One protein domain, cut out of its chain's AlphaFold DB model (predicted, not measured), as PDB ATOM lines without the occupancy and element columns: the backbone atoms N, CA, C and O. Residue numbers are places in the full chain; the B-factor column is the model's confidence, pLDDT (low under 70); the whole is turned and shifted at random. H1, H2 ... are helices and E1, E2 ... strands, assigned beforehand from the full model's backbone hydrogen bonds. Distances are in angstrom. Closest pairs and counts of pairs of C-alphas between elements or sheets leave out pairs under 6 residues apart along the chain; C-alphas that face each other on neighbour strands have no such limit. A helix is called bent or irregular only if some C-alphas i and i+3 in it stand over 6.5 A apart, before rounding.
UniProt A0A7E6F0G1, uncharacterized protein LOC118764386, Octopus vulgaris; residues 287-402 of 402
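What this domain is: This is residues 287 to 402 of the 402 residues of the protein "uncharacterized protein LOC118764386" of Octopus vulgaris (UniProt A0A7E6F0G1). Two twisted antiparallel sheets stand partly face to face with their strands crossed, a loose sandwich in which one sheet passes into the other where E8 runs on into E9. One sheet is E3 - E2 - E1 - E9, the other E4 - E5 - E6 - E7 - E8; the short helix H1 lies at one end, just before E1. The printed part has 116 residues, with one named helix and then nine named strands, and its class is mostly strand. It is compact, with a radius of gyration of the C-alphas of 14.5 A, and spans 43 by 34 by 25 A.

How they stand to each other: H1, residues 287 to 293, is irregular, with C-alphas 289 and 292 8.1 A apart; 1 of its 3 O i to N i+4 pairs and 3 of its 4 O i to N i+3 pairs are within hydrogen-bond range. A tight link joins it to E1, residues 296 to 305. E1 and E2, residues 308 to 315, form a hairpin, with N 301 and O 312 2.9 A apart. E2 and E3, residues 330 to 333, form another, with N 313 and O 332 at 2.8 A; E1, E2 and E3 are a meander, each strand the antiparallel neighbour of the one before. A second meander has E4, residues 340 to 346, E5, residues 353 to 358, E6, residues 367 to 374, E7, residues 377 to 384, and E8, residues 389 to 391. Its N and O pairs include N 344 and O 355 at 2.8 A, N 356 and O 369 at 2.8 A, N 370 and O 381 at 2.9 A, and N 382 and O 390 at 2.8 A. E6 bends by 57 degrees at residue 371. E8 runs on, at 63 degrees, into E9, residues 394 to 401, an edge strand antiparallel to E1, with N 300 and O 398 at 2.8 A. E1 and E5 are apart, as are E2 and E6. E7 and E9 are only just apart, with their closest C-alphas 8.1 A from each other.

Where its parts are: H1 begins at C-alpha 287, (125.668, 140.679, 142.143). E1 is the longest strand by residues and measures 27.3 A from C-alpha 296 to C-alpha 305. E2 measures 23.5 A, E9 23.1 A, E7 21.7 A and E6 20.2 A. E9 ends at C-alpha 401, (130.994, 140.371, 151.914).

The domain as a whole: The farthest C-alphas, those of Ser 293 and Ser 363, are 44.8 A apart. The printed part has no cut and ends at the chain's last residue, 402. The link from E2 to E3, residues 316 to 329, is long. The mean pLDDT of the printed part is 72.9, and 42 residues are under 70, among them residues 345 to 352 and 373 to 380.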
ATOM      1  N   ILE A 287     125.329 140.035 140.862       61.84
ATOM      2  CA  ILE A 287     125.668 140.679 142.143       61.84
ATOM      3  C   ILE A 287     125.558 142.208 142.059       61.84
ATOM      4  O   ILE A 287     125.137 142.850 143.015       61.84
ATOM      5  N   TYR A 288     125.876 142.808 140.907       70.38
ATOM      6  CA  TYR A 288     125.797 144.258 140.733       70.38
ATOM      7  C   TYR A 288     124.360 144.792 140.841       70.38
ATOM      8  O   TYR A 288     124.177 145.931 141.259       70.38
ATOM      9  N   LEU A 289     123.340 144.000 140.492       63.78
ATOM     10  CA  LEU A 289     121.933 144.404 140.638       63.78
ATOM     11  C   LEU A 289     121.501 144.496 142.104       63.78
ATOM     12  O   LEU A 289     120.565 145.221 142.418       63.78
ATOM     13  N   TYR A 290     122.204 143.792 142.990       73.56
ATOM     14  CA  TYR A 290     121.909 143.733 144.418       73.56
ATOM     15  C   TYR A 290     122.925 144.513 145.258       73.56
ATOM     16  O   TYR A 290     122.880 144.428 146.481       73.56
ATOM     17  N   TRP A 291     123.832 145.273 144.630       82.69
ATOM     18  CA  TRP A 291     124.977 145.907 145.292       82.69
ATOM     19  C   TRP A 291     124.587 146.684 146.552       82.69
ATOM     20  O   TRP A 291     125.193 146.491 147.601       82.69
ATOM     21  N   ASP A 292     123.535 147.498 146.463       79.62
ATOM     22  CA  ASP A 292     123.094 148.382 147.549       79.62
ATOM     23  C   ASP A 292     122.470 147.618 148.732       79.62
ATOM     24  O   ASP A 292     122.331 148.164 149.823       79.62
ATOM     25  N   SER A 293     122.116 146.346 148.531       79.50
ATOM     26  CA  SER A 293     121.568 145.454 149.562       79.50
ATOM     27  C   SER A 293     122.601 144.498 150.165       79.50
ATOM     28  O   SER A 293     122.294 143.782 151.116       79.50
ATOM     29  N   LEU A 294     123.821 144.457 149.619       78.81
ATOM     30  CA  LEU A 294     124.851 143.521 150.055       78.81
ATOM     31  C   LEU A 294     125.743 144.153 151.132       78.81
ATOM     32  O   LEU A 294     126.176 145.298 150.979       78.81
ATOM     33  N   PRO A 295     126.105 143.413 152.196       89.50
ATOM     34  CA  PRO A 295     127.009 143.907 153.227       89.50
ATOM     35  C   PRO A 295     128.466 143.834 152.743       89.50
ATOM     36  O   PRO A 295     129.268 143.054 153.248       89.50
ATOM     37  N   ILE A 296     128.819 144.616 151.723       85.88
ATOM     38  CA  ILE A 296     130.147 144.577 151.101       85.88
ATOM     39  C   ILE A 296     131.176 145.210 152.044       85.88
ATOM     40  O   ILE A 296     131.107 146.393 152.370       85.88
ATOM     41  N   GLU A 297     132.167 144.428 152.464       89.00
ATOM     42  CA  GLU A 297     133.280 144.889 153.292       89.00
ATOM     43  C   GLU A 297     134.379 145.529 152.439       89.00
ATOM     44  O   GLU A 297     134.851 146.632 152.728       89.00
ATOM     45  N   LYS A 298     134.794 144.841 151.369       91.00
ATOM     46  CA  LYS A 298     135.908 145.253 150.508       91.00
ATOM     47  C   LYS A 298     135.598 144.996 149.043       91.00
ATOM     48  O   LYS A 298     134.936 144.021 148.694       91.00
ATOM     49  N   VAL A 299     136.155 145.827 148.175       85.88
ATOM     50  CA  VAL A 299     136.093 145.652 146.724       85.88
ATOM     51  C   VAL A 299     137.506 145.589 146.180       85.88
ATOM     52  O   VAL A 299     138.321 146.466 146.443       85.88
ATOM     53  N   LYS A 300     137.819 144.542 145.425       88.44
ATOM     54  CA  LYS A 300     139.102 144.367 144.755       88.44
ATOM     55  C   LYS A 300     138.911 144.533 143.259       88.44
ATOM     56  O   LYS A 300     138.303 143.680 142.609       88.44
ATOM     57  N   LEU A 301     139.467 145.607 142.718       83.12
ATOM     58  CA  LEU A 301     139.632 145.781 141.285       83.12
ATOM     59  C   LEU A 301     140.979 145.195 140.887       83.12
ATOM     60  O   LEU A 301     142.013 145.631 141.390       83.12
ATOM     61  N   TRP A 302     140.982 144.256 139.951       83.00
ATOM     62  CA  TRP A 302     142.218 143.762 139.375       83.00
ATOM     63  C   TRP A 302     142.212 143.834 137.859       83.00
ATOM     64  O   TRP A 302     141.191 143.673 137.197       83.00
ATOM     65  N   PHE A 303     143.388 144.072 137.297       79.19
ATOM     66  CA  PHE A 303     143.621 143.996 135.864       79.19
ATOM     67  C   PHE A 303     144.956 143.323 135.594       79.19
ATOM     68  O   PHE A 303     145.841 143.289 136.449       79.19
ATOM     69  N   SER A 304     145.097 142.747 134.405       72.94
ATOM     70  CA  SER A 304     146.340 142.106 133.993       72.94
ATOM     71  C   SER A 304     146.808 142.585 132.632       72.94
ATOM     72  O   SER A 304     146.022 142.763 131.689       72.94
ATOM     73  N   LYS A 305     148.124 142.758 132.535       71.31
ATOM     74  CA  LYS A 305     148.851 143.001 131.294       71.31
ATOM     75  C   LYS A 305     149.959 141.966 131.203       71.31
ATOM     76  O   LYS A 305     150.891 141.998 132.003       71.31
ATOM     77  N   SER A 306     149.862 141.081 130.215       74.25
ATOM     78  CA  SER A 306     150.745 139.910 130.141       74.25
ATOM     79  C   SER A 306     150.665 139.129 131.464       74.25
ATOM     80  O   SER A 306     149.550 138.800 131.872       74.25
ATOM     81  N   ASP A 307     151.792 138.909 132.145       69.44
ATOM     82  CA  ASP A 307     151.870 138.170 133.413       69.44
ATOM     83  C   ASP A 307     151.848 139.079 134.653       69.44
ATOM     84  O   ASP A 307     151.890 138.605 135.785       69.44
ATOM     85  N   ILE A 308     151.748 140.398 134.461       67.75
ATOM     86  CA  ILE A 308     151.686 141.359 135.564       67.75
ATOM     87  C   ILE A 308     150.224 141.569 135.950       67.75
ATOM     88  O   ILE A 308     149.401 141.980 135.123       67.75
ATOM     89  N   ARG A 309     149.911 141.299 137.221       76.31
ATOM     90  CA  ARG A 309     148.604 141.540 137.836       76.31
ATOM     91  C   ARG A 309     148.680 142.774 138.724       76.31
ATOM     92  O   ARG A 309     149.555 142.881 139.572       76.31
ATOM     93  N   TYR A 310     147.722 143.665 138.544       79.75
ATOM     94  CA  TYR A 310     147.533 144.847 139.366       79.75
ATOM     95  C   TYR A 310     146.271 144.638 140.189       79.75
ATOM     96  O   TYR A 310     145.255 144.227 139.626       79.75
ATOM     97  N   VAL A 311     146.327 144.891 141.497       84.75
ATOM     98  CA  VAL A 311     145.169 144.778 142.393       84.75
ATOM     99  C   VAL A 311     145.068 146.039 143.233       84.75
ATOM    100  O   VAL A 311     146.044 146.418 143.877       84.75
ATOM    101  N   TYR A 312     143.883 146.641 143.236       85.00
ATOM    102  CA  TYR A 312     143.493 147.787 144.052       85.00
ATOM    103  C   TYR A 312     142.371 147.335 144.969       85.00
ATOM    104  O   TYR A 312     141.391 146.745 144.511       85.00
ATOM    105  N   THR A 313     142.531 147.595 146.256       88.19
ATOM    106  CA  THR A 313     141.560 147.262 147.290       88.19
ATOM    107  C   THR A 313     140.895 148.542 147.760       88.19
ATOM    108  O   THR A 313     141.573 149.509 148.097       88.19
ATOM    109  N   PHE A 314     139.570 148.524 147.805       90.38
ATOM    110  CA  PHE A 314     138.725 149.606 148.275       90.38
ATOM    111  C   PHE A 314     137.865 149.130 149.448       90.38
ATOM    112  O   PHE A 314     137.520 147.949 149.539       90.38
ATOM    113  N   ASN A 315     137.496 150.050 150.331       92.88
ATOM    114  CA  ASN A 315     136.501 149.848 151.370       92.88
ATOM    115  C   ASN A 315     135.114 149.837 150.723       92.88
ATOM    116  O   ASN A 315     134.681 150.847 150.173       92.88
ATOM    117  N   GLY A 316     134.425 148.699 150.787       89.56
ATOM    118  CA  GLY A 316     133.083 148.539 150.230       89.56
ATOM    119  C   GLY A 316     131.968 149.046 151.146       89.56
ATOM    120  O   GLY A 316     130.832 149.202 150.694       89.56
ATOM    121  N   THR A 317     132.276 149.351 152.410       92.06
ATOM    122  CA  THR A 317     131.262 149.717 153.404       92.06
ATOM    123  C   THR A 317     130.611 151.056 153.048       92.06
ATOM    124  O   THR A 317     131.292 152.074 152.871       92.06
ATOM    125  N   GLY A 318     129.277 151.053 152.963       90.81
ATOM    126  CA  GLY A 318     128.481 152.236 152.622       90.81
ATOM    127  C   GLY A 318     128.699 152.728 151.190       90.81
ATOM    128  O   GLY A 318     128.466 153.902 150.907       90.81
ATOM    129  N   THR A 319     129.208 151.869 150.304       88.12
ATOM    130  CA  THR A 319     129.362 152.183 148.881       88.12
ATOM    131  C   THR A 319     128.178 151.657 148.087       88.12
ATOM    132  O   THR A 319     127.571 150.655 148.453       88.12
ATOM    133  N   ASN A 320     127.877 152.321 146.978       85.94
ATOM    134  CA  ASN A 320     126.917 151.849 145.994       85.94
ATOM    135  C   ASN A 320     127.655 151.421 144.724       85.94
ATOM    136  O   ASN A 320     128.881 151.545 144.595       85.94
ATOM    137  N   SER A 321     126.883 150.956 143.751       76.31
ATOM    138  CA  SER A 321     127.411 150.456 142.485       76.31
ATOM    139  C   SER A 321     128.226 151.484 141.669       76.31
ATOM    140  O   SER A 321     128.988 151.107 140.769       76.31
ATOM    141  N   THR A 322     128.114 152.775 142.002       76.56
ATOM    142  CA  THR A 322     128.792 153.893 141.333       76.56
ATOM    143  C   THR A 322     129.899 154.534 142.172       76.56
ATOM    144  O   THR A 322     130.681 155.301 141.621       76.56
ATOM    145  N   SER A 323     129.957 154.269 143.482       81.69
ATOM    146  CA  SER A 323     130.813 155.001 144.427       81.69
ATOM    147  C   SER A 323     131.931 154.156 145.053       81.69
ATOM    148  O   SER A 323     132.837 154.682 145.696       81.69
ATOM    149  N   TRP A 324     131.932 152.840 144.843       81.12
ATOM    150  CA  TRP A 324     132.909 151.940 145.470       81.12
ATOM    151  C   TRP A 324     134.375 152.191 145.086       81.12
ATOM    152  O   TRP A 324     135.273 151.795 145.823       81.12
ATOM    153  N   CYS A 325     134.630 152.841 143.950       81.50
ATOM    154  CA  CYS A 325     135.975 153.122 143.447       81.50
ATOM    155  C   CYS A 325     136.433 154.576 143.656       81.50
ATOM    156  O   CYS A 325     137.385 155.004 142.999       81.50
ATOM    157  N   HIS A 326     135.763 155.363 144.508       79.62
ATOM    158  CA  HIS A 326     136.272 156.691 144.864       79.62
ATOM    159  C   HIS A 326     137.604 156.596 145.632       79.62
ATOM    160  O   HIS A 326     137.895 155.603 146.300       79.62
ATOM    161  N   ILE A 327     138.431 157.642 145.527       78.62
ATOM    162  CA  ILE A 327     139.770 157.687 146.137       78.62
ATOM    163  C   ILE A 327     139.727 157.619 147.671       78.62
ATOM    164  O   ILE A 327     140.605 157.008 148.265       78.62
ATOM    165  N   ASP A 328     138.694 158.165 148.317       83.38
ATOM    166  CA  ASP A 328     138.489 158.080 149.771       83.38
ATOM    167  C   ASP A 328     138.176 156.650 150.240       83.38
ATOM    168  O   ASP A 328     138.332 156.326 151.416       83.38
ATOM    169  N   LYS A 329     137.755 155.777 149.319       86.81
ATOM    170  CA  LYS A 329     137.550 154.353 149.580       86.81
ATOM    171  C   LYS A 329     138.807 153.531 149.347       86.81
ATOM    172  O   LYS A 329     138.806 152.361 149.705       86.81
ATOM    173  N   PHE A 330     139.865 154.079 148.757       85.88
ATOM    174  CA  PHE A 330     141.082 153.324 148.480       85.88
ATOM    175  C   PHE A 330     141.779 152.899 149.782       85.88
ATOM    176  O   PHE A 330     142.072 153.728 150.637       85.88
ATOM    177  N   ILE A 331     142.031 151.597 149.929       88.62
ATOM    178  CA  ILE A 331     142.735 151.020 151.081       88.62
ATOM    179  C   ILE A 331     144.196 150.777 150.714       88.62
ATOM    180  O   ILE A 331     145.091 151.262 151.395       88.62
ATOM    181  N   ASP A 332     144.434 149.982 149.670       87.75
ATOM    182  CA  ASP A 332     145.778 149.516 149.333       87.75
ATOM    183  C   ASP A 332     145.875 149.005 147.887       87.75
ATOM    184  O   ASP A 332     144.868 148.702 147.237       87.75
ATOM    185  N   HIS A 333     147.096 148.868 147.382       83.00
ATOM    186  CA  HIS A 333     147.417 148.270 146.095       83.00
ATOM    187  C   HIS A 333     148.692 147.425 146.180       83.00
ATOM    188  O   HIS A 333     149.621 147.731 146.910       83.00
ATOM    189  N   THR A 334     148.777 146.376 145.365       75.50
ATOM    190  CA  THR A 334     149.913 145.427 145.385       75.50
ATOM    191  C   THR A 334     151.018 145.766 144.374       75.50
ATOM    192  O   THR A 334     151.689 144.868 143.869       75.50
ATOM    193  N   PHE A 335     151.219 147.045 144.034       66.88
ATOM    194  CA  PHE A 335     152.161 147.444 142.978       66.88
ATOM    195  C   PHE A 335     153.399 148.183 143.501       66.88
ATOM    196  O   PHE A 335     153.311 149.024 144.387       66.88
ATOM    197  N   THR A 336     154.558 147.895 142.903       51.25
ATOM    198  CA  THR A 336     155.879 148.399 143.318       51.25
ATOM    199  C   THR A 336     156.339 149.671 142.599       51.25
ATOM    200  O   THR A 336     157.434 150.153 142.881       51.25
ATOM    201  N   SER A 337     155.553 150.265 141.690       55.22
ATOM    202  CA  SER A 337     155.949 151.539 141.065       55.22
ATOM    203  C   SER A 337     154.788 152.510 140.818       55.22
ATOM    204  O   SER A 337     154.150 152.476 139.765       55.22
ATOM    205  N   GLY A 338     154.588 153.437 141.756       61.28
ATOM    206  CA  GLY A 338     153.747 154.630 141.602       61.28
ATOM    207  C   GLY A 338     152.439 154.573 142.391       61.28
ATOM    208  O   GLY A 338     151.637 153.660 142.212       61.28
ATOM    209  N   THR A 339     152.216 155.584 143.233       68.00
ATOM    210  CA  THR A 339     150.987 155.746 144.017       68.00
ATOM    211  C   THR A 339     149.870 156.306 143.125       68.00
ATOM    212  O   THR A 339     150.103 157.281 142.398       68.00
ATOM    213  N   PRO A 340     148.656 155.728 143.144       69.00
ATOM    214  CA  PRO A 340     147.494 156.316 142.480       69.00
ATOM    215  C   PRO A 340     147.199 157.696 143.062       69.00
ATOM    216  O   PRO A 340     147.166 157.858 144.279       69.00
ATOM    217  N   THR A 341     146.965 158.686 142.208       72.06
ATOM    218  CA  THR A 341     146.671 160.063 142.644       72.06
ATOM    219  C   THR A 341     145.215 160.434 142.464       72.06
ATOM    220  O   THR A 341     144.714 161.315 143.160       72.06
ATOM    221  N   LYS A 342     144.519 159.778 141.531       73.94
ATOM    222  CA  LYS A 342     143.116 160.066 141.253       73.94
ATOM    223  C   LYS A 342     142.417 158.857 140.652       73.94
ATOM    224  O   LYS A 342     142.912 158.253 139.705       73.94
ATOM    225  N   PHE A 343     141.226 158.561 141.161       72.12
ATOM    226  CA  PHE A 343     140.266 157.669 140.520       72.12
ATOM    227  C   PHE A 343     139.104 158.512 139.997       72.12
ATOM    228  O   PHE A 343     138.539 159.323 140.729       72.12
ATOM    229  N   THR A 344     138.761 158.344 138.724       71.25
ATOM    230  CA  THR A 344     137.584 158.953 138.099       71.25
ATOM    231  C   THR A 344     136.688 157.830 137.598       71.25
ATOM    232  O   THR A 344     137.140 156.985 136.830       71.25
ATOM    233  N   PHE A 345     135.427 157.818 138.017       66.75
ATOM    234  CA  PHE A 345     134.428 156.882 137.514       66.75
ATOM    235  C   PHE A 345     133.184 157.650 137.089       66.75
ATOM    236  O   PHE A 345     132.611 158.400 137.875       66.75
ATOM    237  N   ASN A 346     132.782 157.476 135.836       64.31
ATOM    238  CA  ASN A 346     131.525 157.970 135.304       64.31
ATOM    239  C   ASN A 346     130.650 156.761 134.985       64.31
ATOM    240  O   ASN A 346     130.983 155.957 134.111       64.31
ATOM    241  N   ASN A 347     129.527 156.648 135.694       53.16
ATOM    242  CA  ASN A 347     128.589 155.545 135.524       53.16
ATOM    243  C   ASN A 347     127.422 155.878 134.585       53.16
ATOM    244  O   ASN A 347     126.350 155.282 134.692       53.16
ATOM    245  N   ASN A 348     127.589 156.843 133.676       54.69
ATOM    246  CA  ASN A 348     126.584 157.076 132.652       54.69
ATOM    247  C   ASN A 348     126.419 155.795 131.817       54.69
ATOM    248  O   ASN A 348     127.342 155.357 131.134       54.69
ATOM    249  N   PHE A 349     125.220 155.207 131.863       44.97
ATOM    250  CA  PHE A 349     124.868 153.940 131.214       44.97
ATOM    251  C   PHE A 349     125.231 153.881 129.724       44.97
ATOM    252  O   PHE A 349     125.444 152.796 129.178       44.97
ATOM    253  N   ARG A 350     125.284 155.034 129.047       47.16
ATOM    254  CA  ARG A 350     125.632 155.096 127.624       47.16
ATOM    255  C   ARG A 350     127.136 154.972 127.379       47.16
ATOM    256  O   ARG A 350     127.517 154.371 126.372       47.16
ATOM    257  N   GLU A 351     127.964 155.458 128.303       57.88
ATOM    258  CA  GLU A 351     129.421 155.584 128.168       57.88
ATOM    259  C   GLU A 351     130.119 155.385 129.530       57.88
ATOM    260  O   GLU A 351     130.620 156.348 130.113       57.88
ATOM    261  N   PRO A 352     130.152 154.148 130.069       57.00
ATOM    262  CA  PRO A 352     130.872 153.887 131.307       57.00
ATOM    263  C   PRO A 352     132.353 154.224 131.111       57.00
ATOM    264  O   PRO A 352     132.985 153.771 130.147       57.00
ATOM    265  N   HIS A 353     132.892 155.024 132.026       70.69
ATOM    266  CA  HIS A 353     134.271 155.499 131.997       70.69
ATOM    267  C   HIS A 353     134.913 155.280 133.361       70.69
ATOM    268  O   HIS A 353     134.395 155.723 134.381       70.69
ATOM    269  N   PHE A 354     136.039 154.582 133.387       75.94
ATOM    270  CA  PHE A 354     136.870 154.411 134.569       75.94
ATOM    271  C   PHE A 354     138.278 154.867 134.229       75.94
ATOM    272  O   PHE A 354     138.857 154.400 133.251       75.94
ATOM    273  N   ARG A 355     138.853 155.745 135.042       79.31
ATOM    274  CA  ARG A 355     140.213 156.239 134.868       79.31
ATOM    275  C   ARG A 355     140.960 156.256 136.192       79.31
ATOM    276  O   ARG A 355     140.428 156.706 137.200       79.31
ATOM    277  N   VAL A 356     142.205 155.798 136.162       76.50
ATOM    278  CA  VAL A 356     143.148 155.871 137.283       76.50
ATOM    279  C   VAL A 356     144.352 156.668 136.831       76.50
ATOM    280  O   VAL A 356     145.029 156.253 135.892       76.50
ATOM    281  N   ASP A 357     144.618 157.792 137.479       77.94
ATOM    282  CA  ASP A 357     145.835 158.570 137.277       77.94
ATOM    283  C   ASP A 357     146.894 158.146 138.307       77.94
ATOM    284  O   ASP A 357     146.585 157.889 139.474       77.94
ATOM    285  N   PHE A 358     148.149 158.063 137.867       75.25
ATOM    286  CA  PHE A 358     149.289 157.639 138.678       75.25
ATOM    287  C   PHE A 358     150.309 158.765 138.802       75.25
ATOM    288  O   PHE A 358     150.701 159.358 137.789       75.25
ATOM    289  N   GLN A 359     150.813 159.003 140.018       74.19
ATOM    290  CA  GLN A 359     152.033 159.792 140.178       74.19
ATOM    291  C   GLN A 359     153.231 158.954 139.753       74.19
ATOM    292  O   GLN A 359     153.375 157.792 140.144       74.19
ATOM    293  N   ALA A 360     154.128 159.555 138.979       64.56
ATOM    294  CA  ALA A 360     155.402 158.928 138.693       64.56
ATOM    295  C   ALA A 360     156.254 158.876 139.972       64.56
ATOM    296  O   ALA A 360     156.394 159.875 140.669       64.56
ATOM    297  N   ALA A 361     156.870 157.725 140.247       56.91
ATOM    298  CA  ALA A 361     157.848 157.580 141.330       56.91
ATOM    299  C   ALA A 361     159.201 158.270 141.021       56.91
ATOM    300  O   ALA A 361     160.083 158.320 141.867       56.91
ATOM    301  N   SER A 362     159.387 158.787 139.800       57.56
ATOM    302  CA  SER A 362     160.575 159.526 139.351       57.56
ATOM    303  C   SER A 362     160.195 160.556 138.280       57.56
ATOM    304  O   SER A 362     159.091 160.506 137.741       57.56
ATOM    305  N   SER A 363     161.113 161.457 137.912       53.75
ATOM    306  CA  SER A 363     160.960 162.541 136.916       53.75
ATOM    307  C   SER A 363     160.600 162.107 135.476       53.75
ATOM    308  O   SER A 363     160.647 162.912 134.550       53.75
ATOM    309  N   THR A 364     160.220 160.845 135.249       54.88
ATOM    310  CA  THR A 364     159.987 160.242 133.925       54.88
ATOM    311  C   THR A 364     158.520 160.208 133.469       54.88
ATOM    312  O   THR A 364     158.164 159.431 132.577       54.88
ATOM    313  N   GLY A 365     157.693 161.101 134.013       58.81
ATOM    314  CA  GLY A 365     156.344 161.389 133.524       58.81
ATOM    315  C   GLY A 365     155.263 160.454 134.064       58.81
ATOM    316  O   GLY A 365     155.453 159.235 134.165       58.81
ATOM    317  N   GLY A 366     154.130 161.050 134.433       66.81
ATOM    318  CA  GLY A 366     152.947 160.355 134.930       66.81
ATOM    319  C   GLY A 366     152.301 159.466 133.865       66.81
ATOM    320  O   GLY A 366     152.653 159.460 132.678       66.81
ATOM    321  N   GLY A 367     151.334 158.666 134.294       75.81
ATOM    322  CA  GLY A 367     150.525 157.852 133.396       75.81
ATOM    323  C   GLY A 367     149.105 157.742 133.909       75.81
ATOM    324  O   GLY A 367     148.838 158.010 135.079       75.81
ATOM    325  N   TRP A 368     148.199 157.327 133.035       76.19
ATOM    326  CA  TRP A 368     146.849 156.973 133.439       76.19
ATOM    327  C   TRP A 368     146.392 155.693 132.757       76.19
ATOM    328  O   TRP A 368     146.807 155.348 131.647       76.19
ATOM    329  N   MET A 369     145.526 154.976 133.448       73.50
ATOM    330  CA  MET A 369     144.786 153.849 132.919       73.50
ATOM    331  C   MET A 369     143.351 154.285 132.685       73.50
ATOM    332  O   MET A 369     142.795 155.007 133.502       73.50
ATOM    333  N   GLU A 370     142.752 153.836 131.592       77.62
ATOM    334  CA  GLU A 370     141.402 154.214 131.208       77.62
ATOM    335  C   GLU A 370     140.660 153.012 130.618       77.62
ATOM    336  O   GLU A 370     141.163 152.332 129.718       77.62
ATOM    337  N   ALA A 371     139.463 152.751 131.131       71.00
ATOM    338  CA  ALA A 371     138.465 151.880 130.540       71.00
ATOM    339  C   ALA A 371     137.292 152.752 130.085       71.00
ATOM    340  O   ALA A 371     136.679 153.429 130.904       71.00
ATOM    341  N   GLN A 372     136.989 152.755 128.792       74.81
ATOM    342  CA  GLN A 372     135.905 153.559 128.234       74.81
ATOM    343  C   GLN A 372     135.186 152.837 127.101       74.81
ATOM    344  O   GLN A 372     135.760 151.978 126.427       74.81
ATOM    345  N   LYS A 373     133.931 153.205 126.853       60.16
ATOM    346  CA  LYS A 373     133.187 152.753 125.674       60.16
ATOM    347  C   LYS A 373     133.314 153.786 124.558       60.16
ATOM    348  O   LYS A 373     132.823 154.899 124.692       60.16
ATOM    349  N   LYS A 374     133.929 153.411 123.434       64.44
ATOM    350  CA  LYS A 374     134.059 154.265 122.247       64.44
ATOM    351  C   LYS A 374     133.437 153.576 121.037       64.44
ATOM    352  O   LYS A 374     133.815 152.459 120.689       64.44
ATOM    353  N   SER A 375     132.471 154.241 120.394       64.44
ATOM    354  CA  SER A 375     131.836 153.767 119.145       64.44
ATOM    355  C   SER A 375     131.300 152.324 119.223       64.44
ATOM    356  O   SER A 375     131.500 151.526 118.316       64.44
ATOM    357  N   GLY A 376     130.666 151.957 120.343       54.25
ATOM    358  CA  GLY A 376     130.105 150.614 120.550       54.25
ATOM    359  C   GLY A 376     131.107 149.543 121.000       54.25
ATOM    360  O   GLY A 376     130.686 148.448 121.363       54.25
ATOM    361  N   THR A 377     132.403 149.857 121.063       46.88
ATOM    362  CA  THR A 377     133.443 148.947 121.569       46.88
ATOM    363  C   THR A 377     133.968 149.394 122.929       46.88
ATOM    364  O   THR A 377     134.182 150.582 123.164       46.88
ATOM    365  N   HIS A 378     134.175 148.443 123.842       58.94
ATOM    366  CA  HIS A 378     134.841 148.708 125.115       58.94
ATOM    367  C   HIS A 378     136.357 148.672 124.903       58.94
ATOM    368  O   HIS A 378     136.916 147.698 124.388       58.94
ATOM    369  N   GLU A 379     137.041 149.735 125.302       64.75
ATOM    370  CA  GLU A 379     138.491 149.839 125.266       64.75
ATOM    371  C   GLU A 379     139.028 149.945 126.687       64.75
ATOM    372  O   GLU A 379     138.549 150.756 127.468       64.75
ATOM    373  N   ILE A 380     140.044 149.142 127.008       65.25
ATOM    374  CA  ILE A 380     140.818 149.268 128.242       65.25
ATOM    375  C   ILE A 380     142.276 149.441 127.839       65.25
ATOM    376  O   ILE A 380     142.848 148.571 127.165       65.25
ATOM    377  N   TYR A 381     142.876 150.563 128.212       71.69
ATOM    378  CA  TYR A 381     144.258 150.862 127.875       71.69
ATOM    379  C   TYR A 381     144.975 151.641 128.975       71.69
ATOM    380  O   TYR A 381     144.386 152.347 129.785       71.69
ATOM    381  N   TRP A 382     146.291 151.507 128.964       69.00
ATOM    382  CA  TRP A 382     147.246 152.296 129.717       69.00
ATOM    383  C   TRP A 382     147.896 153.312 128.781       69.00
ATOM    384  O   TRP A 382     148.403 152.933 127.719       69.00
ATOM    385  N   GLN A 383     147.932 154.581 129.168       71.94
ATOM    386  CA  GLN A 383     148.606 155.639 128.424       71.94
ATOM    387  C   GLN A 383     149.683 156.284 129.300       71.94
ATOM    388  O   GLN A 383     149.412 156.820 130.370       71.94
ATOM    389  N   ARG A 384     150.933 156.223 128.831       67.00
ATOM    390  CA  ARG A 384     152.044 157.015 129.385       67.00
ATOM    391  C   ARG A 384     152.077 158.353 128.640       67.00
ATOM    392  O   ARG A 384     151.787 158.348 127.442       67.00
ATOM    393  N   GLU A 385     152.442 159.453 129.305       56.97
ATOM    394  CA  GLU A 385     152.367 160.865 128.844       56.97
ATOM    395  C   GLU A 385     152.853 161.196 127.407       56.97
ATOM    396  O   GLU A 385     152.605 162.289 126.913       56.97
ATOM    397  N   LYS A 386     153.477 160.267 126.668       58.25
ATOM    398  CA  LYS A 386     153.967 160.447 125.287       58.25
ATOM    399  C   LYS A 386     153.246 159.570 124.248       58.25
ATOM    400  O   LYS A 386     153.878 158.885 123.446       58.25
ATOM    401  N   GLY A 387     151.913 159.560 124.274       59.94
ATOM    402  CA  GLY A 387     151.065 159.188 123.125       59.94
ATOM    403  C   GLY A 387     150.963 157.703 122.740       59.94
ATOM    404  O   GLY A 387     150.150 157.363 121.882       59.94
ATOM    405  N   LYS A 388     151.716 156.787 123.364       70.12
ATOM    406  CA  LYS A 388     151.562 155.340 123.117       70.12
ATOM    407  C   LYS A 388     150.525 154.730 124.061       70.12
ATOM    408  O   LYS A 388     150.770 154.591 125.261       70.12
ATOM    409  N   LYS A 389     149.386 154.317 123.500       74.56
ATOM    410  CA  LYS A 389     148.390 153.486 124.189       74.56
ATOM    411  C   LYS A 389     148.863 152.037 124.231       74.56
ATOM    412  O   LYS A 389     149.254 151.477 123.210       74.56
ATOM    413  N   THR A 390     148.802 151.422 125.404       70.56
ATOM    414  CA  THR A 390     149.027 149.986 125.573       70.56
ATOM    415  C   THR A 390     147.755 149.329 126.075       70.56
ATOM    416  O   THR A 390     147.261 149.688 127.134       70.56
ATOM    417  N   TYR A 391     147.221 148.357 125.344       69.94
ATOM    418  CA  TYR A 391     145.974 147.695 125.724       69.94
ATOM    419  C   TYR A 391     146.183 146.688 126.861       69.94
ATOM    420  O   TYR A 391     147.190 145.976 126.894       69.94
ATOM    421  N   LEU A 392     145.224 146.637 127.787       64.62
ATOM    422  CA  LEU A 392     145.187 145.640 128.857       64.62
ATOM    423  C   LEU A 392     144.495 144.360 128.380       64.62
ATOM    424  O   LEU A 392     143.702 144.386 127.437       64.62
ATOM    425  N   THR A 393     144.819 143.234 129.022       62.69
ATOM    426  CA  THR A 393     144.285 141.920 128.634       62.69
ATOM    427  C   THR A 393     143.050 141.504 129.419       62.69
ATOM    428  O   THR A 393     142.173 140.892 128.824       62.69
ATOM    429  N   HIS A 394     142.958 141.843 130.708       68.81
ATOM    430  CA  HIS A 394     141.784 141.546 131.537       68.81
ATOM    431  C   HIS A 394     141.569 142.648 132.572       68.81
ATOM    432  O   HIS A 394     142.540 143.249 133.035       68.81
ATOM    433  N   MET A 395     140.312 142.868 132.953       73.56
ATOM    434  CA  MET A 395     139.890 143.694 134.083       73.56
ATOM    435  C   MET A 395     138.710 142.993 134.748       73.56
ATOM    436  O   MET A 395     137.814 142.516 134.054       73.56
ATOM    437  N   ALA A 396     138.709 142.925 136.072       75.88
ATOM    438  CA  ALA A 396     137.637 142.317 136.837       75.88
ATOM    439  C   ALA A 396     137.507 142.970 138.211       75.88
ATOM    440  O   ALA A 396     138.479 143.439 138.806       75.88
ATOM    441  N   VAL A 397     136.273 142.989 138.703       76.94
ATOM    442  CA  VAL A 397     135.910 143.484 140.028       76.94
ATOM    443  C   VAL A 397     135.453 142.290 140.850       76.94
ATOM    444  O   VAL A 397     134.644 141.485 140.396       76.94
ATOM    445  N   SER A 398     135.987 142.172 142.055       81.38
ATOM    446  CA  SER A 398     135.609 141.157 143.035       81.38
ATOM    447  C   SER A 398     135.188 141.850 144.322       81.38
ATOM    448  O   SER A 398     135.748 142.886 144.673       81.38
ATOM    449  N   VAL A 399     134.193 141.303 145.009       80.38
ATOM    450  CA  VAL A 399     133.662 141.851 146.261       80.38
ATOM    451  C   VAL A 399     133.875 140.844 147.385       80.38
ATOM    452  O   VAL A 399     133.820 139.638 147.155       80.38
ATOM    453  N   ILE A 400     134.144 141.344 148.585       81.88
ATOM    454  CA  ILE A 400     134.203 140.577 149.829       81.88
ATOM    455  C   ILE A 400     133.019 141.048 150.667       81.88
ATOM    456  O   ILE A 400     132.894 142.247 150.917       81.88
ATOM    457  N   LEU A 401     132.143 140.120 151.043       83.62
ATOM    458  CA  LEU A 401     130.994 140.371 151.914       83.62
ATOM    459  C   LEU A 401     131.408 140.173 153.381       83.62
ATOM    460  O   LEU A 401     132.334 139.404 153.635       83.62
ATOM    461  N   LYS A 402     130.749 140.884 154.299       73.56
ATOM    462  CA  LYS A 402     130.887 140.686 155.749       73.56
ATOM    463  C   LYS A 402     130.270 139.377 156.220       73.56
ATOM    464  O   LYS A 402     129.268 138.952 155.601       73.56
TER     465      LYS A 402